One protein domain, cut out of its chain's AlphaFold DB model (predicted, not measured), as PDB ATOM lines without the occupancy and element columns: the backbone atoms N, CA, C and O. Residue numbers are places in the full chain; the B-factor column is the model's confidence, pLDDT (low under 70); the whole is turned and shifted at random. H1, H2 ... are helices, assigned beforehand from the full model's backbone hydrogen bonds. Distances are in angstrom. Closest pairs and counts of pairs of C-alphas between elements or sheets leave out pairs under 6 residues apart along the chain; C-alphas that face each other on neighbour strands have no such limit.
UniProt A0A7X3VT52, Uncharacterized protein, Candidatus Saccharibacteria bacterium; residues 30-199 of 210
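What this domain is: This is residues 30 to 199 of the 210 residues of an uncharacterized protein of Candidatus Saccharibacteria bacterium (UniProt A0A7X3VT52). Four helices, H1, H2, H7 and H9, stand side by side as a bundle, with H8 carrying on nearly in line from H7 along H1. A second layer, H3, H4 and H5, packs on H9, with H3 and H5 crossing it; beyond it residues 106 to 111 stick out as a free loop. The printed part has 170 residues with nine named helices, H1 to H9 in chain order, and no named strand; the class is all helix. It is compact, with a radius of gyration of the C-alphas of 16.3 A, and spans 49 by 42 by 27 A.

Where its parts are: Find C-alpha 30 at (310.477, 564.167, 474.276); from there H1 runs 32.7 A to residue 52. H2, residues 59 to 80, runs 31.8 A, and H3, residues 84 to 98, runs 21.5 A. After the loop come H4, residues 115 to 119, and H5, residues 125 to 139, which starts at C-alpha 125 at (316.819, 545.121, 462.967) and runs 20.7 A. Next are H6, residues 141 to 144, H7, residues 148 to 159, 16.3 A long, and H8, residues 162 to 170, 12.6 A long. H9, residues 176 to 197, runs 31.7 A to C-alpha 197 at (301.532, 545.767, 455.383).

How they stand to each other: Begin at H9, the hub, which touches five helices. It touches H2 at a shallow tilt of 23 degrees, opposite ways; their closest C-alphas, of Gly 66 and Gly 190, are 4.0 A apart. H7 touches H9 at 21 degrees, a shallow tilt, opposite ways, closest at the C-alphas of Tyr 155 and Phe 189, 6.8 A. H1 and H2 form a hairpin, closest at the C-alphas of Val 40 and Ala 65, 5.1 A. H1 also touches H7, closest at the C-alphas of Ile 48 and Ile 149, 6.7 A, while H1 and H9 are apart. With residues 30 to 38 alone H1 touches H8, closest at the C-alphas of Phe 34 and Pro 163, 5.4 A. H3 is about perpendicular to H9, at 88 degrees, and touches it at Tyr 88 and Ala 184, whose C-alphas are 4.5 A apart. H4 touches H5, closest at the C-alphas of Gly 115 and Gly 131, 4.0 A. H6 and H5 only just touch, only at the corner, with 3 pairs of C-alphas within 8 A; the closest are those of Asp 136 and Ile 144, 7.1 A. Every O i to N i+4 pair is within hydrogen-bond range in H1, H2, H3, H4, H5, H7 and H8; in H9 17 of 18 are, and H6 is too short for such a pair.

The domain as a whole: Look for the farthest C-alphas at Arg 108 and Asp 171, 51.6 A apart. The printed part has no cut, and the link from H3 to H4 is long, with 16 residues. Mean pLDDT of the printed part is 88.9; residues 100 to 103 and residue 176 are under 70.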
ATOM      1  N   GLU A  30     311.757 564.883 474.297       77.88
ATOM      2  CA  GLU A  30     310.477 564.167 474.276       77.88
ATOM      3  C   GLU A  30     309.381 564.890 473.471       77.88
ATOM      4  O   GLU A  30     308.479 564.242 472.938       77.88
ATOM      5  N   GLN A  31     309.443 566.222 473.357       83.25
ATOM      6  CA  GLN A  31     308.458 567.019 472.623       83.25
ATOM      7  C   GLN A  31     308.546 566.757 471.118       83.25
ATOM      8  O   GLN A  31     307.522 566.729 470.433       83.25
ATOM      9  N   ASP A  32     309.746 566.522 470.599       83.69
ATOM     10  CA  ASP A  32     309.945 566.191 469.192       83.69
ATOM     11  C   ASP A  32     309.471 564.764 468.890       83.69
ATOM     12  O   ASP A  32     308.740 564.557 467.920       83.69
ATOM     13  N   CYS A  33     309.731 563.804 469.789       83.25
ATOM     14  CA  CYS A  33     309.126 562.469 469.717       83.25
ATOM     15  C   CYS A  33     307.591 562.542 469.685       83.25
ATOM     16  O   CYS A  33     306.958 561.909 468.840       83.25
ATOM     17  N   PHE A  34     306.985 563.351 470.561       87.19
ATOM     18  CA  PHE A  34     305.536 563.554 470.594       87.19
ATOM     19  C   PHE A  34     304.991 564.064 469.251       87.19
ATOM     20  O   PHE A  34     304.023 563.513 468.722       87.19
ATOM     21  N   LYS A  35     305.631 565.078 468.655       87.44
ATOM     22  CA  LYS A  35     305.215 565.631 467.356       87.44
ATOM     23  C   LYS A  35     305.337 564.597 466.230       87.44
ATOM     24  O   LYS A  35     304.426 564.500 465.406       87.44
ATOM     25  N   VAL A  36     306.404 563.793 466.214       87.38
ATOM     26  CA  VAL A  36     306.556 562.696 465.241       87.38
ATOM     27  C   VAL A  36     305.450 561.656 465.410       87.38
ATOM     28  O   VAL A  36     304.861 561.233 464.417       87.38
ATOM     29  N   LEU A  37     305.088 561.291 466.641       89.12
ATOM     30  CA  LEU A  37     303.998 560.340 466.880       89.12
ATOM     31  C   LEU A  37     302.643 560.858 466.393       89.12
ATOM     32  O   LEU A  37     301.868 560.088 465.825       89.12
ATOM     33  N   LEU A  38     302.365 562.154 466.551       91.00
ATOM     34  CA  LEU A  38     301.164 562.762 465.973       91.00
ATOM     35  C   LEU A  38     301.169 562.694 464.439       91.00
ATOM     36  O   LEU A  38     300.137 562.384 463.841       91.00
ATOM     37  N   ALA A  39     302.317 562.938 463.801       89.19
ATOM     38  CA  ALA A  39     302.452 562.827 462.349       89.19
ATOM     39  C   ALA A  39     302.232 561.383 461.862       89.19
ATOM     40  O   ALA A  39     301.459 561.167 460.926       89.19
ATOM     41  N   VAL A  40     302.827 560.398 462.546       91.12
ATOM     42  CA  VAL A  40     302.620 558.962 462.292       91.12
ATOM     43  C   VAL A  40     301.138 558.601 462.389       91.12
ATOM     44  O   VAL A  40     300.588 557.982 461.478       91.12
ATOM     45  N   LEU A  41     300.469 559.014 463.468       92.38
ATOM     46  CA  LEU A  41     299.050 558.727 463.684       92.38
ATOM     47  C   LEU A  41     298.165 559.329 462.607       92.38
ATOM     48  O   LEU A  41     297.263 558.655 462.113       92.38
ATOM     49  N   ASN A  42     298.437 560.572 462.216       91.69
ATOM     50  CA  ASN A  42     297.720 561.217 461.128       91.69
ATOM     51  C   ASN A  42     297.917 560.469 459.799       91.69
ATOM     52  O   ASN A  42     296.949 560.240 459.075       91.69
ATOM     53  N   GLY A  43     299.143 560.035 459.495       90.69
ATOM     54  CA  GLY A  43     299.438 559.230 458.306       90.69
ATOM     55  C   GLY A  43     298.668 557.907 458.288       90.69
ATOM     56  O   GLY A  43     298.004 557.588 457.302       90.69
ATOM     57  N   ILE A  44     298.685 557.171 459.403       92.69
ATOM     58  CA  ILE A  44     297.944 555.910 459.547       92.69
ATOM     59  C   ILE A  44     296.435 556.146 459.428       92.69
ATOM     60  O   ILE A  44     295.762 555.407 458.713       92.69
ATOM     61  N   ALA A  45     295.896 557.179 460.083       92.88
ATOM     62  CA  ALA A  45     294.474 557.508 460.022       92.88
ATOM     63  C   ALA A  45     294.025 557.819 458.588       92.88
ATOM     64  O   ALA A  45     293.033 557.259 458.132       92.88
ATOM     65  N   ARG A  46     294.794 558.632 457.848       92.06
ATOM     66  CA  ARG A  46     294.535 558.916 456.427       92.06
ATOM     67  C   ARG A  46     294.596 557.658 455.564       92.06
ATOM     68  O   ARG A  46     293.760 557.474 454.690       92.06
ATOM     69  N   TYR A  47     295.567 556.781 455.808       92.38
ATOM     70  CA  TYR A  47     295.678 555.527 455.064       92.38
ATOM     71  C   TYR A  47     294.483 554.593 455.327       92.38
ATOM     72  O   TYR A  47     293.941 554.010 454.390       92.38
ATOM     73  N   ILE A  48     294.032 554.488 456.584       93.19
ATOM     74  CA  ILE A  48     292.822 553.736 456.952       93.19
ATOM     75  C   ILE A  48     291.587 554.326 456.264       93.19
ATOM     76  O   ILE A  48     290.778 553.562 455.738       93.19
ATOM     77  N   ASP A  49     291.453 555.653 456.251       92.69
ATOM     78  CA  ASP A  49     290.355 556.366 455.593       92.69
ATOM     79  C   ASP A  49     290.297 556.037 454.092       92.69
ATOM     80  O   ASP A  49     289.265 555.578 453.598       92.69
ATOM     81  N   TYR A  50     291.437 556.109 453.393       93.06
ATOM     82  CA  TYR A  50     291.522 555.732 451.978       93.06
ATOM     83  C   TYR A  50     291.108 554.281 451.724       93.06
ATOM     84  O   TYR A  50     290.295 554.022 450.834       93.06
ATOM     85  N   ILE A  51     291.596 553.328 452.525       91.50
ATOM     86  CA  ILE A  51     291.175 551.924 452.402       91.50
ATOM     87  C   ILE A  51     289.666 551.786 452.628       91.50
ATOM     88  O   ILE A  51     288.994 551.081 451.873       91.50
ATOM     89  N   HIS A  52     289.122 552.449 453.652       91.12
ATOM     90  CA  HIS A  52     287.703 552.366 453.995       91.12
ATOM     91  C   HIS A  52     286.804 552.892 452.870       91.12
ATOM     92  O   HIS A  52     285.764 552.299 452.575       91.12
ATOM     93  N   HIS A  53     287.236 553.960 452.201       92.19
ATOM     94  CA  HIS A  53     286.522 554.584 451.091       92.19
ATOM     95  C   HIS A  53     286.828 553.965 449.716       92.19
ATOM     96  O   HIS A  53     286.318 554.441 448.704       92.19
ATOM     97  N   CYS A  54     287.587 552.860 449.670       90.88
ATOM     98  CA  CYS A  54     288.034 552.211 448.430       90.88
ATOM     99  C   CYS A  54     288.822 553.160 447.507       90.88
ATOM    100  O   CYS A  54     288.798 553.011 446.282       90.88
ATOM    101  N   GLU A  55     289.510 554.140 448.091       93.12
ATOM    102  CA  GLU A  55     290.370 555.079 447.382       93.12
ATOM    103  C   GLU A  55     291.786 554.500 447.223       93.12
ATOM    104  O   GLU A  55     292.204 553.636 448.002       93.12
ATOM    105  N   PRO A  56     292.563 554.947 446.218       91.31
ATOM    106  CA  PRO A  56     293.955 554.541 446.081       91.31
ATOM    107  C   PRO A  56     294.781 554.937 447.314       91.31
ATOM    108  O   PRO A  56     295.095 556.108 447.519       91.31
ATOM    109  N   ALA A  57     295.167 553.952 448.122       89.56
ATOM    110  CA  ALA A  57     296.006 554.162 449.294       89.56
ATOM    111  C   ALA A  57     297.497 554.053 448.928       89.56
ATOM    112  O   ALA A  57     297.931 553.099 448.277       89.56
ATOM    113  N   ASN A  58     298.310 555.024 449.354       90.44
ATOM    114  CA  ASN A  58     299.755 555.004 449.132       90.44
ATOM    115  C   ASN A  58     300.464 554.227 450.252       90.44
ATOM    116  O   ASN A  58     300.639 554.745 451.355       90.44
ATOM    117  N   ALA A  59     300.920 553.006 449.958       89.50
ATOM    118  CA  ALA A  59     301.638 552.157 450.914       89.50
ATOM    119  C   ALA A  59     302.926 552.802 451.467       89.50
ATOM    120  O   ALA A  59     303.366 552.446 452.559       89.50
ATOM    121  N   ALA A  60     303.510 553.789 450.770       90.88
ATOM    122  CA  ALA A  60     304.649 554.544 451.289       90.88
ATOM    123  C   ALA A  60     304.328 555.232 452.626       90.88
ATOM    124  O   ALA A  60     305.191 555.270 453.492       90.88
ATOM    125  N   ILE A  61     303.081 555.670 452.842       91.44
ATOM    126  CA  ILE A  61     302.654 556.296 454.105       91.44
ATOM    127  C   ILE A  61     302.843 555.330 455.281       91.44
ATOM    128  O   ILE A  61     303.389 555.710 456.314       91.44
ATOM    129  N   ILE A  62     302.436 554.065 455.124       93.25
ATOM    130  CA  ILE A  62     302.574 553.046 456.175       93.25
ATOM    131  C   ILE A  62     304.030 552.623 456.361       93.25
ATOM    132  O   ILE A  62     304.476 552.442 457.495       93.25
ATOM    133  N   ARG A  63     304.790 552.506 455.268       93.25
ATOM    134  CA  ARG A  63     306.230 552.225 455.327       93.25
ATOM    135  C   ARG A  63     306.963 553.305 456.122       93.25
ATOM    136  O   ARG A  63     307.729 552.987 457.031       93.25
ATOM    137  N   ASP A  64     306.715 554.566 455.789       90.56
ATOM    138  CA  ASP A  64     307.401 555.707 456.384       90.56
ATOM    139  C   ASP A  64     306.985 555.874 457.853       90.56
ATOM    140  O   ASP A  64     307.849 556.063 458.708       90.56
ATOM    141  N   ALA A  65     305.702 555.666 458.174       92.69
ATOM    142  CA  ALA A  65     305.213 555.581 459.550       92.69
ATOM    143  C   ALA A  65     305.932 554.486 460.359       92.69
ATOM    144  O   ALA A  65     306.364 554.724 461.487       92.69
ATOM    145  N   GLY A  66     306.112 553.298 459.774       93.81
ATOM    146  CA  GLY A  66     306.860 552.210 460.399       93.81
ATOM    147  C   GLY A  66     308.305 552.598 460.714       93.81
ATOM    148  O   GLY A  66     308.754 552.426 461.845       93.81
ATOM    149  N   HIS A  67     309.021 553.188 459.751       92.81
ATOM    150  CA  HIS A  67     310.395 553.656 459.967       92.81
ATOM    151  C   HIS A  67     310.483 554.777 461.007       92.81
ATOM    152  O   HIS A  67     311.404 554.783 461.821       92.81
ATOM    153  N   GLN A  68     309.520 555.697 461.025       91.19
ATOM    154  CA  GLN A  68     309.465 556.774 462.012       91.19
ATOM    155  C   GLN A  68     309.285 556.240 463.432       91.19
ATOM    156  O   GLN A  68     309.979 556.700 464.332       91.19
ATOM    157  N   LEU A  69     308.427 555.235 463.634       93.12
ATOM    158  CA  LEU A  69     308.278 554.590 464.942       93.12
ATOM    159  C   LEU A  69     309.585 553.939 465.413       93.12
ATOM    160  O   LEU A  69     309.952 554.100 466.574       93.12
ATOM    161  N   LEU A  70     310.310 553.254 464.519       93.19
ATOM    162  CA  LEU A  70     311.608 552.657 464.856       93.19
ATOM    163  C   LEU A  70     312.655 553.718 465.206       93.19
ATOM    164  O   LEU A  70     313.380 553.560 466.186       93.19
ATOM    165  N   ASN A  71     312.696 554.821 464.456       89.38
ATOM    166  CA  ASN A  71     313.594 555.937 464.747       89.38
ATOM    167  C   ASN A  71     313.270 556.578 466.103       89.38
ATOM    168  O   ASN A  71     314.176 556.776 466.911       89.38
ATOM    169  N   VAL A  72     311.989 556.848 466.389       89.12
ATOM    170  CA  VAL A  72     311.544 557.382 467.690       89.12
ATOM    171  C   VAL A  72     311.901 556.421 468.822       89.12
ATOM    172  O   VAL A  72     312.385 556.870 469.857       89.12
ATOM    173  N   ALA A  73     311.731 555.108 468.630       91.25
ATOM    174  CA  ALA A  73     312.132 554.110 469.620       91.25
ATOM    175  C   ALA A  73     313.643 554.152 469.904       91.25
ATOM    176  O   ALA A  73     314.046 554.192 471.063       91.25
ATOM    177  N   SER A  74     314.487 554.184 468.868       90.00
ATOM    178  CA  SER A  74     315.944 554.274 469.044       90.00
ATOM    179  C   SER A  74     316.373 555.557 469.748       90.00
ATOM    180  O   SER A  74     317.187 555.506 470.667       90.00
ATOM    181  N   LEU A  75     315.804 556.695 469.358       85.44
ATOM    182  CA  LEU A  75     316.147 557.993 469.937       85.44
ATOM    183  C   LEU A  75     315.692 558.088 471.390       85.44
ATOM    184  O   LEU A  75     316.464 558.490 472.256       85.44
ATOM    185  N   LEU A  76     314.474 557.641 471.692       83.81
ATOM    186  CA  LEU A  76     313.986 557.610 473.063       83.81
ATOM    187  C   LEU A  76     314.819 556.662 473.940       83.81
ATOM    188  O   LEU A  76     315.106 556.998 475.087       83.81
ATOM    189  N   ALA A  77     315.249 555.514 473.409       88.00
ATOM    190  CA  ALA A  77     316.118 554.594 474.133       88.00
ATOM    191  C   ALA A  77     317.458 555.259 474.474       88.00
ATOM    192  O   ALA A  77     317.877 555.226 475.630       88.00
ATOM    193  N   GLN A  78     318.066 555.957 473.512       86.38
ATOM    194  CA  GLN A  78     319.276 556.748 473.730       86.38
ATOM    195  C   GLN A  78     319.063 557.844 474.787       86.38
ATOM    196  O   GLN A  78     319.859 557.958 475.718       86.38
ATOM    197  N   PHE A  79     317.974 558.614 474.699       81.50
ATOM    198  CA  PHE A  79     317.669 559.674 475.668       81.50
ATOM    199  C   PHE A  79     317.471 559.161 477.089       81.50
ATOM    200  O   PHE A  79     317.868 559.819 478.050       81.50
ATOM    201  N   LYS A  80     316.863 557.983 477.226       82.50
ATOM    202  CA  LYS A  80     316.598 557.350 478.520       82.50
ATOM    203  C   LYS A  80     317.768 556.496 479.017       82.50
ATOM    204  O   LYS A  80     317.682 555.963 480.119       82.50
ATOM    205  N   GLY A  81     318.842 556.350 478.234       86.38
ATOM    206  CA  GLY A  81     319.961 555.461 478.561       86.38
ATOM    207  C   GLY A  81     319.551 553.986 478.641       86.38
ATOM    208  O   GLY A  81     320.095 553.233 479.447       86.38
ATOM    209  N   LEU A  82     318.556 553.579 477.848       88.19
ATOM    210  CA  LEU A  82     318.013 552.225 477.820       88.19
ATOM    211  C   LEU A  82     318.559 551.447 476.620       88.19
ATOM    212  O   LEU A  82     318.658 551.962 475.508       88.19
ATOM    213  N   HIS A  83     318.853 550.165 476.825       91.06
ATOM    214  CA  HIS A  83     319.223 549.265 475.736       91.06
ATOM    215  C   HIS A  83     317.959 548.737 475.046       91.06
ATOM    216  O   HIS A  83     317.241 547.903 475.608       91.06
ATOM    217  N   LEU A  84     317.679 549.224 473.831       92.38
ATOM    218  CA  LEU A  84     316.417 548.960 473.131       92.38
ATOM    219  C   LEU A  84     316.101 547.458 472.960       92.38
ATOM    220  O   LEU A  84     314.995 547.062 473.335       92.38
ATOM    221  N   PRO A  85     317.028 546.594 472.482       94.75
ATOM    222  CA  PRO A  85     316.767 545.156 472.409       94.75
ATOM    223  C   PRO A  85     316.412 544.529 473.761       94.75
ATOM    224  O   PRO A  85     315.535 543.674 473.821       94.75
ATOM    225  N   THR A  86     317.031 544.979 474.858       93.00
ATOM    226  CA  THR A  86     316.749 544.440 476.199       93.00
ATOM    227  C   THR A  86     315.343 544.812 476.653       93.00
ATOM    228  O   THR A  86     314.569 543.923 476.998       93.00
ATOM    229  N   ALA A  87     314.981 546.098 476.591       92.25
ATOM    230  CA  ALA A  87     313.647 546.562 476.980       92.25
ATOM    231  C   ALA A  87     312.548 545.879 476.147       92.25
ATOM    232  O   ALA A  87     311.493 545.497 476.659       92.25
ATOM    233  N   TYR A  88     312.819 545.674 474.857       95.62
ATOM    234  CA  TYR A  88     311.894 544.990 473.970       95.62
ATOM    235  C   TYR A  88     311.777 543.489 474.273       95.62
ATOM    236  O   TYR A  88     310.661 542.977 474.372       95.62
ATOM    237  N   ALA A  89     312.895 542.791 474.496       95.75
ATOM    238  CA  ALA A  89     312.896 541.380 474.881       95.75
ATOM    239  C   ALA A  89     312.134 541.144 476.191       95.75
ATOM    240  O   ALA A  89     311.322 540.225 476.272       95.75
ATOM    241  N   GLU A  90     312.347 541.996 477.199       94.00
ATOM    242  CA  GLU A  90     311.634 541.932 478.479       94.00
ATOM    243  C   GLU A  90     310.124 542.078 478.290       94.00
ATOM    244  O   GLU A  90     309.340 541.335 478.886       94.00
ATOM    245  N   ARG A  91     309.699 543.002 477.422       93.25
ATOM    246  CA  ARG A  91     308.281 543.183 477.117       93.25
ATOM    247  C   ARG A  91     307.681 541.952 476.447       93.25
ATOM    248  O   ARG A  91     306.594 541.529 476.845       93.25
ATOM    249  N   LEU A  92     308.368 541.379 475.458       94.12
ATOM    250  CA  LEU A  92     307.915 540.143 474.821       94.12
ATOM    251  C   LEU A  92     307.830 539.017 475.854       94.12
ATOM    252  O   LEU A  92     306.783 538.387 475.956       94.12
ATOM    253  N   ALA A  93     308.855 538.833 476.689       93.25
ATOM    254  CA  ALA A  93     308.877 537.795 477.716       93.25
ATOM    255  C   ALA A  93     307.685 537.909 478.681       93.25
ATOM    256  O   ALA A  93     307.033 536.906 478.963       93.25
ATOM    257  N   GLN A  94     307.336 539.125 479.121       91.94
ATOM    258  CA  GLN A  94     306.159 539.360 479.969       91.94
ATOM    259  C   GLN A  94     304.851 538.934 479.286       91.94
ATOM    260  O   GLN A  94     303.985 538.321 479.913       91.94
ATOM    261  N   ILE A  95     304.683 539.267 478.001       90.12
ATOM    262  CA  ILE A  95     303.489 538.895 477.228       90.12
ATOM    263  C   ILE A  95     303.441 537.375 477.034       90.12
ATOM    264  O   ILE A  95     302.386 536.758 477.191       90.12
ATOM    265  N   GLU A  96     304.573 536.764 476.703       91.44
ATOM    266  CA  GLU A  96     304.703 535.326 476.465       91.44
ATOM    267  C   GLU A  96     304.437 534.517 477.741       91.44
ATOM    268  O   GLU A  96     303.672 533.551 477.707       91.44
ATOM    269  N   GLU A  97     304.990 534.947 478.879       90.25
ATOM    270  CA  GLU A  97     304.771 534.338 480.194       90.25
ATOM    271  C   GLU A  97     303.299 534.423 480.610       90.25
ATOM    272  O   GLU A  97     302.703 533.413 480.997       90.25
ATOM    273  N   ALA A  98     302.670 535.591 480.442       87.69
ATOM    274  CA  ALA A  98     301.246 535.771 480.725       87.69
ATOM    275  C   ALA A  98     300.349 534.854 479.868       87.69
ATOM    276  O   ALA A  98     299.246 534.490 480.281       87.69
ATOM    277  N   ASN A  99     300.824 534.441 478.690       78.75
ATOM    278  CA  ASN A  99     300.136 533.508 477.798       78.75
ATOM    279  C   ASN A  99     300.605 532.044 477.954       78.75
ATOM    280  O   ASN A  99     300.114 531.170 477.230       78.75
ATOM    281  N   GLY A 100     301.490 531.749 478.915       62.59
ATOM    282  CA  GLY A 100     302.248 530.498 479.057       62.59
ATOM    283  C   GLY A 100     301.440 529.197 479.163       62.59
ATOM    284  O   GLY A 100     301.981 528.121 478.930       62.59
ATOM    285  N   VAL A 101     300.130 529.255 479.428       55.72
ATOM    286  CA  VAL A 101     299.252 528.066 479.408       55.72
ATOM    287  C   VAL A 101     298.925 527.609 477.974       55.72
ATOM    288  O   VAL A 101     298.593 526.446 477.756       55.72
ATOM    289  N   LYS A 102     299.019 528.499 476.976       59.22
ATOM    290  CA  LYS A 102     298.632 528.211 475.582       59.22
ATOM    291  C   LYS A 102     299.777 527.695 474.710       59.22
ATOM    292  O   LYS A 102     299.501 527.025 473.716       59.22
ATOM    293  N   TYR A 103     301.034 527.971 475.063       69.06
ATOM    294  CA  TYR A 103     302.184 527.638 474.221       69.06
ATOM    295  C   TYR A 103     303.062 526.545 474.841       69.06
ATOM    296  O   TYR A 103     303.784 526.765 475.812       69.06
ATOM    297  N   ASN A 104     303.033 525.347 474.252       74.38
ATOM    298  CA  ASN A 104     303.976 524.289 474.602       74.38
ATOM    299  C   ASN A 104     305.319 524.537 473.899       74.38
ATOM    300  O   ASN A 104     305.459 524.266 472.706       74.38
ATOM    301  N   ARG A 105     306.320 524.999 474.658       80.19
ATOM    302  CA  ARG A 105     307.681 525.247 474.153       80.19
ATOM    303  C   ARG A 105     308.427 523.980 473.724       80.19
ATOM    304  O   ARG A 105     309.443 524.082 473.044       80.19
ATOM    305  N   PHE A 106     307.968 522.787 474.103       82.25
ATOM    306  CA  PHE A 106     308.593 521.529 473.699       82.25
ATOM    307  C   PHE A 106     307.977 521.001 472.404       82.25
ATOM    308  O   PHE A 106     306.854 520.494 472.380       82.25
ATOM    309  N   ARG A 107     308.758 521.032 471.319       78.06
ATOM    310  CA  ARG A 107     308.380 520.455 470.022       78.06
ATOM    311  C   ARG A 107     309.389 519.385 469.634       78.06
ATOM    312  O   ARG A 107     310.586 519.643 469.593       78.06
ATOM    313  N   ARG A 108     308.910 518.165 469.357       82.38
ATOM    314  CA  ARG A 108     309.764 517.004 469.015       82.38
ATOM    315  C   ARG A 108     310.876 516.735 470.047       82.38
ATOM    316  O   ARG A 108     311.978 516.347 469.681       82.38
ATOM    317  N   GLY A 109     310.592 516.962 471.331       84.50
ATOM    318  CA  GLY A 109     311.556 516.765 472.420       84.50
ATOM    319  C   GLY A 109     312.614 517.865 472.559       84.50
ATOM    320  O   GLY A 109     313.505 517.727 473.389       84.50
ATOM    321  N   LEU A 110     312.519 518.954 471.790       86.19
ATOM    322  CA  LEU A 110     313.432 520.094 471.860       86.19
ATOM    323  C   LEU A 110     312.706 521.339 472.372       86.19
ATOM    324  O   LEU A 110     311.602 521.649 471.913       86.19
ATOM    325  N   LEU A 111     313.356 522.066 473.282       86.69
ATOM    326  CA  LEU A 111     312.912 523.388 473.714       86.69
ATOM    327  C   LEU A 111     313.059 524.364 472.542       86.69
ATOM    328  O   LEU A 111     314.160 524.560 472.032       86.69
ATOM    329  N   GLN A 112     311.947 524.932 472.092       89.25
ATOM    330  CA  GLN A 112     311.938 525.938 471.037       89.25
ATOM    331  C   GLN A 112     312.186 527.334 471.637       89.25
ATOM    332  O   GLN A 112     311.663 527.628 472.727       89.25
ATOM    333  N   PRO A 113     312.959 528.191 470.946       91.25
ATOM    334  CA  PRO A 113     313.067 529.593 471.318       91.25
ATOM    335  C   PRO A 113     311.715 530.293 471.130       91.25
ATOM    336  O   PRO A 113     310.919 529.920 470.258       91.25
ATOM    337  N   THR A 114     311.450 531.288 471.968       92.94
ATOM    338  CA  THR A 114     310.355 532.244 471.763       92.94
ATOM    339  C   THR A 114     310.854 533.479 471.017       92.94
ATOM    340  O   THR A 114     312.045 533.598 470.716       92.94
ATOM    341  N   GLY A 115     309.948 534.408 470.703       95.00
ATOM    342  CA  GLY A 115     310.344 535.691 470.134       95.00
ATOM    343  C   GLY A 115     311.225 536.487 471.095       95.00
ATOM    344  O   GLY A 115     312.261 537.001 470.674       95.00
ATOM    345  N   ALA A 116     310.881 536.508 472.388       95.50
ATOM    346  CA  ALA A 116     311.702 537.150 473.417       95.50
ATOM    347  C   ALA A 116     313.138 536.602 473.468       95.50
ATOM    348  O   ALA A 116     314.081 537.390 473.543       95.50
ATOM    349  N   ASP A 117     313.320 535.279 473.363       95.12
ATOM    350  CA  ASP A 117     314.654 534.659 473.356       95.12
ATOM    351  C   ASP A 117     315.507 535.137 472.168       95.12
ATOM    352  O   ASP A 117     316.710 535.345 472.313       95.12
ATOM    353  N   ILE A 118     314.892 535.316 470.991       96.38
ATOM    354  CA  ILE A 118     315.579 535.817 469.791       96.38
ATOM    355  C   ILE A 118     315.943 537.294 469.962       96.38
ATOM    356  O   ILE A 118     317.083 537.676 469.700       96.38
ATOM    357  N   VAL A 119     315.000 538.117 470.429       96.88
ATOM    358  CA  VAL A 119     315.214 539.559 470.630       96.88
ATOM    359  C   VAL A 119     316.287 539.827 471.688       96.88
ATOM    360  O   VAL A 119     317.103 540.727 471.505       96.88
ATOM    361  N   ALA A 120     316.358 539.019 472.750       95.50
ATOM    362  CA  ALA A 120     317.332 539.186 473.833       95.50
ATOM    363  C   ALA A 120     318.798 539.125 473.370       95.50
ATOM    364  O   ALA A 120     319.681 539.666 474.034       95.50
ATOM    365  N   VAL A 121     319.064 538.468 472.238       95.38
ATOM    366  CA  VAL A 121     320.402 538.344 471.638       95.38
ATOM    367  C   VAL A 121     320.494 539.013 470.262       95.38
ATOM    368  O   VAL A 121     321.477 538.821 469.543       95.38
ATOM    369  N   ALA A 122     319.470 539.778 469.873       94.88
ATOM    370  CA  ALA A 122     319.409 540.433 468.577       94.88
ATOM    371  C   ALA A 122     320.419 541.584 468.499       94.88
ATOM    372  O   ALA A 122     320.417 542.497 469.319       94.88
ATOM    373  N   ASN A 123     321.244 541.556 467.450       93.44
ATOM    374  CA  ASN A 123     322.207 542.616 467.142       93.44
ATOM    375  C   ASN A 123     321.847 543.384 465.864       93.44
ATOM    376  O   ASN A 123     322.637 544.209 465.421       93.44
ATOM    377  N   SER A 124     320.694 543.114 465.244       96.00
ATOM    378  CA  SER A 124     320.248 543.798 464.028       96.00
ATOM    379  C   SER A 124     318.733 543.941 463.958       96.00
ATOM    380  O   SER A 124     317.992 543.170 464.574       96.00
ATOM    381  N   TRP A 125     318.256 544.922 463.189       96.44
ATOM    382  CA  TRP A 125     316.819 545.121 462.967       96.44
ATOM    383  C   TRP A 125     316.150 543.908 462.323       96.44
ATOM    384  O   TRP A 125     315.006 543.587 462.643       96.44
ATOM    385  N   GLN A 126     316.875 543.203 461.457       97.12
ATOM    386  CA  GLN A 126     316.413 541.947 460.887       97.12
ATOM    387  C   GLN A 126     316.174 540.879 461.969       97.12
ATOM    388  O   GLN A 126     315.128 540.236 461.963       97.12
ATOM    389  N   ALA A 127     317.086 540.722 462.934       96.75
ATOM    390  CA  ALA A 127     316.897 539.782 464.044       96.75
ATOM    391  C   ALA A 127     315.723 540.191 464.959       96.75
ATOM    392  O   ALA A 127     314.951 539.337 465.397       96.75
ATOM    393  N   MET A 128     315.529 541.497 465.188       97.56
ATOM    394  CA  MET A 128     314.359 542.016 465.916       97.56
ATOM    395  C   MET A 128     313.048 541.662 465.195       97.56
ATOM    396  O   MET A 128     312.092 541.214 465.827       97.56
ATOM    397  N   GLN A 129     313.013 541.811 463.864       97.94
ATOM    398  CA  GLN A 129     311.872 541.432 463.024       97.94
ATOM    399  C   GLN A 129     311.576 539.932 463.092       97.94
ATOM    400  O   GLN A 129     310.414 539.537 463.196       97.94
ATOM    401  N   GLU A 130     312.612 539.097 463.035       97.50
ATOM    402  CA  GLU A 130     312.488 537.641 463.140       97.50
ATOM    403  C   GLU A 130     311.909 537.240 464.506       97.50
ATOM    404  O   GLU A 130     310.973 536.441 464.565       97.50
ATOM    405  N   GLY A 131     312.381 537.866 465.590       97.00
ATOM    406  CA  GLY A 131     311.840 537.671 466.935       97.00
ATOM    407  C   GLY A 131     310.369 538.078 467.061       97.00
ATOM    408  O   GLY A 131     309.560 537.294 467.557       97.00
ATOM    409  N   GLN A 132     309.986 539.254 466.552       97.38
ATOM    410  CA  GLN A 132     308.587 539.707 466.560       97.38
ATOM    411  C   GLN A 132     307.679 538.804 465.715       97.38
ATOM    412  O   GLN A 132     306.579 538.467 466.144       97.38
ATOM    413  N   SER A 133     308.147 538.363 464.545       96.00
ATOM    414  CA  SER A 133     307.380 537.463 463.674       96.00
ATOM    415  C   SER A 133     307.106 536.127 464.366       96.00
ATOM    416  O   SER A 133     305.977 535.636 464.351       96.00
ATOM    417  N   LEU A 134     308.123 535.561 465.029       94.75
ATOM    418  CA  LEU A 134     307.976 534.330 465.803       94.75
ATOM    419  C   LEU A 134     307.031 534.519 466.996       94.75
ATOM    420  O   LEU A 134     306.205 533.647 467.272       94.75
ATOM    421  N   HIS A 135     307.135 535.656 467.688       94.19
ATOM    422  CA  HIS A 135     306.231 536.018 468.774       94.19
ATOM    423  C   HIS A 135     304.769 536.051 468.303       94.19
ATOM    424  O   HIS A 135     303.908 535.405 468.903       94.19
ATOM    425  N   ASP A 136     304.473 536.749 467.205       93.31
ATOM    426  CA  ASP A 136     303.102 536.847 466.705       93.31
ATOM    427  C   ASP A 136     302.559 535.494 466.233       93.31
ATOM    428  O   ASP A 136     301.400 535.178 466.509       93.31
ATOM    429  N   GLU A 137     303.383 534.666 465.579       91.44
ATOM    430  CA  GLU A 137     302.985 533.322 465.139       91.44
ATOM    431  C   GLU A 137     302.571 532.442 466.329       91.44
ATOM    432  O   GLU A 137     301.556 531.741 466.278       91.44
ATOM    433  N   GLN A 138     303.348 532.489 467.412       90.06
ATOM    434  CA  GLN A 138     303.152 531.630 468.578       90.06
ATOM    435  C   GLN A 138     302.036 532.133 469.506       90.06
ATOM    436  O   GLN A 138     301.260 531.325 470.026       90.06
ATOM    437  N   PHE A 139     301.939 533.450 469.716       88.94
ATOM    438  CA  PHE A 139     301.113 534.040 470.776       88.94
ATOM    439  C   PHE A 139     299.937 534.876 470.260       88.94
ATOM    440  O   PHE A 139     298.944 535.044 470.976       88.94
ATOM    441  N   HIS A 140     299.977 535.324 469.002       89.25
ATOM    442  CA  HIS A 140     298.925 536.129 468.378       89.25
ATOM    443  C   HIS A 140     298.419 535.586 467.023       89.25
ATOM    444  O   HIS A 140     298.085 536.380 466.137       89.25
ATOM    445  N   PRO A 141     298.218 534.260 466.845       86.88
ATOM    446  CA  PRO A 141     297.824 533.697 465.549       86.88
ATOM    447  C   PRO A 141     296.469 534.221 465.053       86.88
ATOM    448  O   PRO A 141     296.233 534.318 463.850       86.88
ATOM    449  N   ALA A 142     295.565 534.592 465.962       85.75
ATOM    450  CA  ALA A 142     294.290 535.204 465.593       85.75
ATOM    451  C   ALA A 142     294.470 536.607 464.988       85.75
ATOM    452  O   ALA A 142     293.735 536.968 464.075       85.75
ATOM    453  N   VAL A 143     295.456 537.379 465.460       83.88
ATOM    454  CA  VAL A 143     295.724 538.736 464.963       83.88
ATOM    455  C   VAL A 143     296.313 538.683 463.559       83.88
ATOM    456  O   VAL A 143     295.876 539.452 462.710       83.88
ATOM    457  N   ILE A 144     297.216 537.736 463.285       84.69
ATOM    458  CA  ILE A 144     297.816 537.543 461.952       84.69
ATOM    459  C   ILE A 144     296.742 537.304 460.880       84.69
ATOM    460  O   ILE A 144     296.847 537.820 459.769       84.69
ATOM    461  N   ASN A 145     295.693 536.552 461.227       87.25
ATOM    462  CA  ASN A 145     294.617 536.172 460.309       87.25
ATOM    463  C   ASN A 145     293.501 537.224 460.180       87.25
ATOM    464  O   ASN A 145     292.536 537.000 459.445       87.25
ATOM    465  N   ASN A 146     293.596 538.355 460.884       89.56
ATOM    466  CA  ASN A 146     292.604 539.416 460.762       89.56
ATOM    467  C   ASN A 146     292.718 540.133 459.406       89.56
ATOM    468  O   ASN A 146     293.825 540.288 458.879       89.56
ATOM    469  N   PRO A 147     291.598 540.647 458.858       91.31
ATOM    470  CA  PRO A 147     291.651 541.472 457.660       91.31
ATOM    471  C   PRO A 147     292.496 542.731 457.887       91.31
ATOM    472  O   PRO A 147     292.525 543.280 458.990       91.31
ATOM    473  N   GLU A 148     293.135 543.217 456.824       89.19
ATOM    474  CA  GLU A 148     294.092 544.331 456.856       89.19
ATOM    475  C   GLU A 148     293.573 545.558 457.627       89.19
ATOM    476  O   GLU A 148     294.225 546.029 458.557       89.19
ATOM    477  N   ILE A 149     292.353 546.008 457.319       89.31
ATOM    478  CA  ILE A 149     291.731 547.175 457.962       89.31
ATOM    479  C   ILE A 149     291.546 546.997 459.478       89.31
ATOM    480  O   ILE A 149     291.711 547.947 460.243       89.31
ATOM    481  N   TRP A 150     291.263 545.775 459.938       91.81
ATOM    482  CA  TRP A 150     291.132 545.475 461.365       91.81
ATOM    483  C   TRP A 150     292.488 545.493 462.061       91.81
ATOM    484  O   TRP A 150     292.588 545.990 463.181       91.81
ATOM    485  N   LYS A 151     293.537 544.991 461.397       92.44
ATOM    486  CA  LYS A 151     294.907 545.051 461.917       92.44
ATOM    487  C   LYS A 151     295.393 546.498 462.020       92.44
ATOM    488  O   LYS A 151     295.876 546.883 463.080       92.44
ATOM    489  N   LEU A 152     295.182 547.320 460.986       91.25
ATOM    490  CA  LEU A 152     295.541 548.744 461.025       91.25
ATOM    491  C   LEU A 152     294.768 549.501 462.095       91.25
ATOM    492  O   LEU A 152     295.379 550.236 462.859       91.25
ATOM    493  N   GLY A 153     293.453 549.293 462.199       92.56
ATOM    494  CA  GLY A 153     292.651 549.913 463.253       92.56
ATOM    495  C   GLY A 153     293.121 549.503 464.651       92.56
ATOM    496  O   GLY A 153     293.230 550.342 465.547       92.56
ATOM    497  N   HIS A 154     293.475 548.228 464.834       92.00
ATOM    498  CA  HIS A 154     294.055 547.739 466.081       92.00
ATOM    499  C   HIS A 154     295.395 548.422 466.390       92.00
ATOM    500  O   HIS A 154     295.580 548.904 467.507       92.00
ATOM    501  N   TYR A 155     296.301 548.526 465.415       92.31
ATOM    502  CA  TYR A 155     297.606 549.163 465.612       92.31
ATOM    503  C   TYR A 155     297.475 550.665 465.846       92.31
ATOM    504  O   TYR A 155     298.083 551.179 466.779       92.31
ATOM    505  N   ALA A 156     296.621 551.356 465.089       92.69
ATOM    506  CA  ALA A 156     296.325 552.772 465.284       92.69
ATOM    507  C   ALA A 156     295.839 553.052 466.713       92.69
ATOM    508  O   ALA A 156     296.323 553.983 467.349       92.69
ATOM    509  N   ASN A 157     294.963 552.201 467.257       91.62
ATOM    510  CA  ASN A 157     294.488 552.306 468.640       91.62
ATOM    511  C   ASN A 157     295.589 552.076 469.693       91.62
ATOM    512  O   ASN A 157     295.498 552.586 470.808       91.62
ATOM    513  N   HIS A 158     296.615 551.280 469.391       91.56
ATOM    514  CA  HIS A 158     297.762 551.145 470.287       91.56
ATOM    515  C   HIS A 158     298.706 552.343 470.177       91.56
ATOM    516  O   HIS A 158     299.047 552.942 471.195       91.56
ATOM    517  N   ILE A 159     299.061 552.737 468.954       91.88
ATOM    518  CA  ILE A 159     299.953 553.870 468.692       91.88
ATOM    519  C   ILE A 159     299.340 555.169 469.237       91.88
ATOM    520  O   ILE A 159     300.067 556.009 469.755       91.88
ATOM    521  N   SER A 160     298.008 555.324 469.220       92.19
ATOM    522  CA  SER A 160     297.332 556.546 469.684       92.19
ATOM    523  C   SER A 160     297.484 556.810 471.180       92.19
ATOM    524  O   SER A 160     297.228 557.922 471.631       92.19
ATOM    525  N   LYS A 161     297.890 555.800 471.955       89.56
ATOM    526  CA  LYS A 161     298.157 555.932 473.392       89.56
ATOM    527  C   LYS A 161     299.549 556.494 473.664       89.56
ATOM    528  O   LYS A 161     299.747 557.134 474.687       89.56
ATOM    529  N   LEU A 162     300.486 556.293 472.739       88.12
ATOM    530  CA  LEU A 162     301.881 556.682 472.918       88.12
ATOM    531  C   LEU A 162     302.036 558.201 473.103       88.12
ATOM    532  O   LEU A 162     302.677 558.581 474.074       88.12
ATOM    533  N   PRO A 163     301.406 559.098 472.310       87.81
ATOM    534  CA  PRO A 163     301.504 560.537 472.566       87.81
ATOM    535  C   PRO A 163     301.061 560.948 473.975       87.81
ATOM    536  O   PRO A 163     301.678 561.823 474.574       87.81
ATOM    537  N   LEU A 164     300.017 560.313 474.519       83.38
ATOM    538  CA  LEU A 164     299.557 560.594 475.879       83.38
ATOM    539  C   LEU A 164     300.626 560.215 476.908       83.38
ATOM    540  O   LEU A 164     300.896 560.991 477.813       83.38
ATOM    541  N   TYR A 165     301.285 559.072 476.725       83.00
ATOM    542  CA  TYR A 165     302.363 558.635 477.610       83.00
ATOM    543  C   TYR A 165     303.563 559.581 477.611       83.00
ATOM    544  O   TYR A 165     304.193 559.768 478.651       83.00
ATOM    545  N   PHE A 166     303.851 560.212 476.472       81.25
ATOM    546  CA  PHE A 166     304.862 561.264 476.395       81.25
ATOM    547  C   PHE A 166     304.439 562.515 477.172       81.25
ATOM    548  O   PHE A 166     305.262 563.070 477.889       81.25
ATOM    549  N   LEU A 167     303.171 562.933 477.088       83.06
ATOM    550  CA  LEU A 167     302.664 564.062 477.882       83.06
ATOM    551  C   LEU A 167     302.731 563.770 479.390       83.06
ATOM    552  O   LEU A 167     303.277 564.567 480.142       83.06
ATOM    553  N   GLU A 168     302.266 562.594 479.816       82.88
ATOM    554  CA  GLU A 168     302.349 562.143 481.216       82.88
ATOM    555  C   GLU A 168     303.806 562.065 481.711       82.88
ATOM    556  O   GLU A 168     304.104 562.370 482.868       82.88
ATOM    557  N   GLY A 169     304.734 561.661 480.836       79.94
ATOM    558  CA  GLY A 169     306.171 561.649 481.113       79.94
ATOM    559  C   GLY A 169     306.749 563.049 481.333       79.94
ATOM    560  O   GLY A 169     307.492 563.249 482.295       79.94
ATOM    561  N   MET A 170     306.361 564.019 480.498       81.00
ATOM    562  CA  MET A 170     306.788 565.421 480.615       81.00
ATOM    563  C   MET A 170     306.296 566.079 481.908       81.00
ATOM    564  O   MET A 170     307.020 566.887 482.492       81.00
ATOM    565  N   ASP A 171     305.105 565.705 482.378       82.88
ATOM    566  CA  ASP A 171     304.528 566.198 483.635       82.88
ATOM    567  C   ASP A 171     305.077 565.463 484.880       82.88
ATOM    568  O   ASP A 171     304.757 565.813 486.018       82.88
ATOM    569  N   GLY A 172     305.954 564.468 484.687       79.25
ATOM    570  CA  GLY A 172     306.586 563.702 485.764       79.25
ATOM    571  C   GLY A 172     305.658 562.688 486.439       79.25
ATOM    572  O   GLY A 172     305.971 562.196 487.524       79.25
ATOM    573  N   GLU A 173     304.525 562.358 485.818       79.62
ATOM    574  CA  GLU A 173     303.512 561.457 486.381       79.62
ATOM    575  C   GLU A 173     303.826 559.971 486.141       79.62
ATOM    576  O   GLU A 173     303.159 559.088 486.685       79.62
ATOM    577  N   ARG A 174     304.859 559.674 485.343       76.12
ATOM    578  CA  ARG A 174     305.154 558.325 484.849       76.12
ATOM    579  C   ARG A 174     306.417 557.704 485.437       76.12
ATOM    580  O   ARG A 174     307.410 558.380 485.699       76.12
ATOM    581  N   SER A 175     306.388 556.381 485.607       74.56
ATOM    582  CA  SER A 175     307.524 555.613 486.127       74.56
ATOM    583  C   SER A 175     308.502 555.183 485.022       74.56
ATOM    584  O   SER A 175     308.138 555.074 483.848       74.56
ATOM    585  N   GLU A 176     309.746 554.852 485.388       68.06
ATOM    586  CA  GLU A 176     310.741 554.286 484.456       68.06
ATOM    587  C   GLU A 176     310.261 552.982 483.799       68.06
ATOM    588  O   GLU A 176     310.508 552.745 482.619       68.06
ATOM    589  N   THR A 177     309.508 552.156 484.534       70.06
ATOM    590  CA  THR A 177     308.963 550.888 484.014       70.06
ATOM    591  C   THR A 177     307.988 551.122 482.864       70.06
ATOM    592  O   THR A 177     307.875 550.296 481.956       70.06
ATOM    593  N   ASP A 178     307.279 552.246 482.883       75.62
ATOM    594  CA  ASP A 178     306.339 552.586 481.825       75.62
ATOM    595  C   ASP A 178     307.073 553.093 480.573       75.62
ATOM    596  O   ASP A 178     306.660 552.787 479.456       75.62
ATOM    597  N   SER A 179     308.235 553.735 480.739       72.69
ATOM    598  CA  SER A 179     309.091 554.152 479.618       72.69
ATOM    599  C   SER A 179     309.619 552.954 478.812       72.69
ATOM    600  O   SER A 179     309.603 552.980 477.581       72.69
ATOM    601  N   SER A 180     310.019 551.863 479.479       78.56
ATOM    602  CA  SER A 180     310.459 550.633 478.795       78.56
ATOM    603  C   SER A 180     309.339 549.969 477.989       78.56
ATOM    604  O   SER A 180     309.593 549.412 476.919       78.56
ATOM    605  N   LYS A 181     308.088 550.042 478.466       84.31
ATOM    606  CA  LYS A 181     306.928 549.509 477.733       84.31
ATOM    607  C   LYS A 181     306.651 550.309 476.467       84.31
ATOM    608  O   LYS A 181     306.399 549.707 475.431       84.31
ATOM    609  N   ASP A 182     306.738 551.633 476.531       82.50
ATOM    610  CA  ASP A 182     306.492 552.483 475.363       82.50
ATOM    611  C   ASP A 182     307.520 552.244 474.263       82.50
ATOM    612  O   ASP A 182     307.157 552.131 473.097       82.50
ATOM    613  N   LEU A 183     308.798 552.115 474.636       87.69
ATOM    614  CA  LEU A 183     309.874 551.761 473.708       87.69
ATOM    615  C   LEU A 183     309.600 550.445 472.986       87.69
ATOM    616  O   LEU A 183     309.766 550.343 471.767       87.69
ATOM    617  N   ALA A 184     309.170 549.440 473.743       91.56
ATOM    618  CA  ALA A 184     308.830 548.140 473.200       91.56
ATOM    619  C   ALA A 184     307.608 548.210 472.272       91.56
ATOM    620  O   ALA A 184     307.637 547.616 471.197       91.56
ATOM    621  N   ASP A 185     306.569 548.965 472.639       92.00
ATOM    622  CA  ASP A 185     305.373 549.137 471.812       92.00
ATOM    623  C   ASP A 185     305.703 549.904 470.513       92.00
ATOM    624  O   ASP A 185     305.339 549.446 469.429       92.00
ATOM    625  N   LEU A 186     306.465 551.004 470.585       93.38
ATOM    626  CA  LEU A 186     306.979 551.732 469.411       93.38
ATOM    627  C   LEU A 186     307.718 550.789 468.454       93.38
ATOM    628  O   LEU A 186     307.451 550.770 467.251       93.38
ATOM    629  N   THR A 187     308.617 549.974 469.007       95.88
ATOM    630  CA  THR A 187     309.419 549.009 468.249       95.88
ATOM    631  C   THR A 187     308.544 547.942 467.601       95.88
ATOM    632  O   THR A 187     308.644 547.709 466.396       95.88
ATOM    633  N   ALA A 188     307.645 547.331 468.377       96.00
ATOM    634  CA  ALA A 188     306.747 546.290 467.900       96.00
ATOM    635  C   ALA A 188     305.871 546.798 466.752       96.00
ATOM    636  O   ALA A 188     305.795 546.154 465.706       96.00
ATOM    637  N   PHE A 189     305.235 547.963 466.908       95.69
ATOM    638  CA  PHE A 189     304.371 548.509 465.863       95.69
ATOM    639  C   PHE A 189     305.161 549.003 464.652       95.69
ATOM    640  O   PHE A 189     304.717 548.770 463.531       95.69
ATOM    641  N   GLY A 190     306.350 549.583 464.835       96.44
ATOM    642  CA  GLY A 190     307.236 549.922 463.719       96.44
ATOM    643  C   GLY A 190     307.599 548.697 462.873       96.44
ATOM    644  O   GLY A 190     307.413 548.704 461.653       96.44
ATOM    645  N   ILE A 191     308.018 547.602 463.523       97.12
ATOM    646  CA  ILE A 191     308.312 546.321 462.859       97.12
ATOM    647  C   ILE A 191     307.063 545.778 462.160       97.12
ATOM    648  O   ILE A 191     307.141 545.373 460.999       97.12
ATOM    649  N   LYS A 192     305.909 545.772 462.835       95.75
ATOM    650  CA  LYS A 192     304.658 545.224 462.293       95.75
ATOM    651  C   LYS A 192     304.144 546.004 461.089       95.75
ATOM    652  O   LYS A 192     303.720 545.381 460.119       95.75
ATOM    653  N   LEU A 193     304.226 547.336 461.099       95.19
ATOM    654  CA  LEU A 193     303.834 548.151 459.945       95.19
ATOM    655  C   LEU A 193     304.665 547.793 458.705       95.19
ATOM    656  O   LEU A 193     304.107 547.537 457.639       95.19
ATOM    657  N   ILE A 194     305.986 547.681 458.861       95.00
ATOM    658  CA  ILE A 194     306.912 547.343 457.768       95.00
ATOM    659  C   ILE A 194     306.738 545.884 457.315       95.00
ATOM    660  O   ILE A 194     306.744 545.588 456.120       95.00
ATOM    661  N   THR A 195     306.559 544.960 458.256       93.94
ATOM    662  CA  THR A 195     306.508 543.525 457.955       93.94
ATOM    663  C   THR A 195     305.161 543.117 457.373       93.94
ATOM    664  O   THR A 195     305.115 542.466 456.336       93.94
ATOM    665  N   GLU A 196     304.058 543.493 458.021       92.62
ATOM    666  CA  GLU A 196     302.740 542.938 457.704       92.62
ATOM    667  C   GLU A 196     302.006 543.666 456.577       92.62
ATOM    668  O   GLU A 196     301.216 543.031 455.884       92.62
ATOM    669  N   PHE A 197     302.241 544.969 456.395       89.94
ATOM    670  CA  PHE A 197     301.532 545.767 455.383       89.94
ATOM    671  C   PHE A 197     302.390 546.078 454.167       89.94
ATOM    672  O   PHE A 197     301.874 546.163 453.057       89.94
ATOM    673  N   ILE A 198     303.703 546.228 454.358       92.69
ATOM    674  CA  ILE A 198     304.629 546.490 453.249       92.69
ATOM    675  C   ILE A 198     305.259 545.190 452.737       92.69
ATOM    676  O   ILE A 198     305.669 545.122 451.579       92.69
ATOM    677  N   GLY A 199     305.330 544.142 453.567       92.69
ATOM    678  CA  GLY A 199     306.009 542.893 453.210       92.69
ATOM    679  C   GLY A 199     307.524 543.061 453.093       92.69
ATOM    680  O   GLY A 199     308.181 542.305 452.375       92.69
TER     681      GLY A 199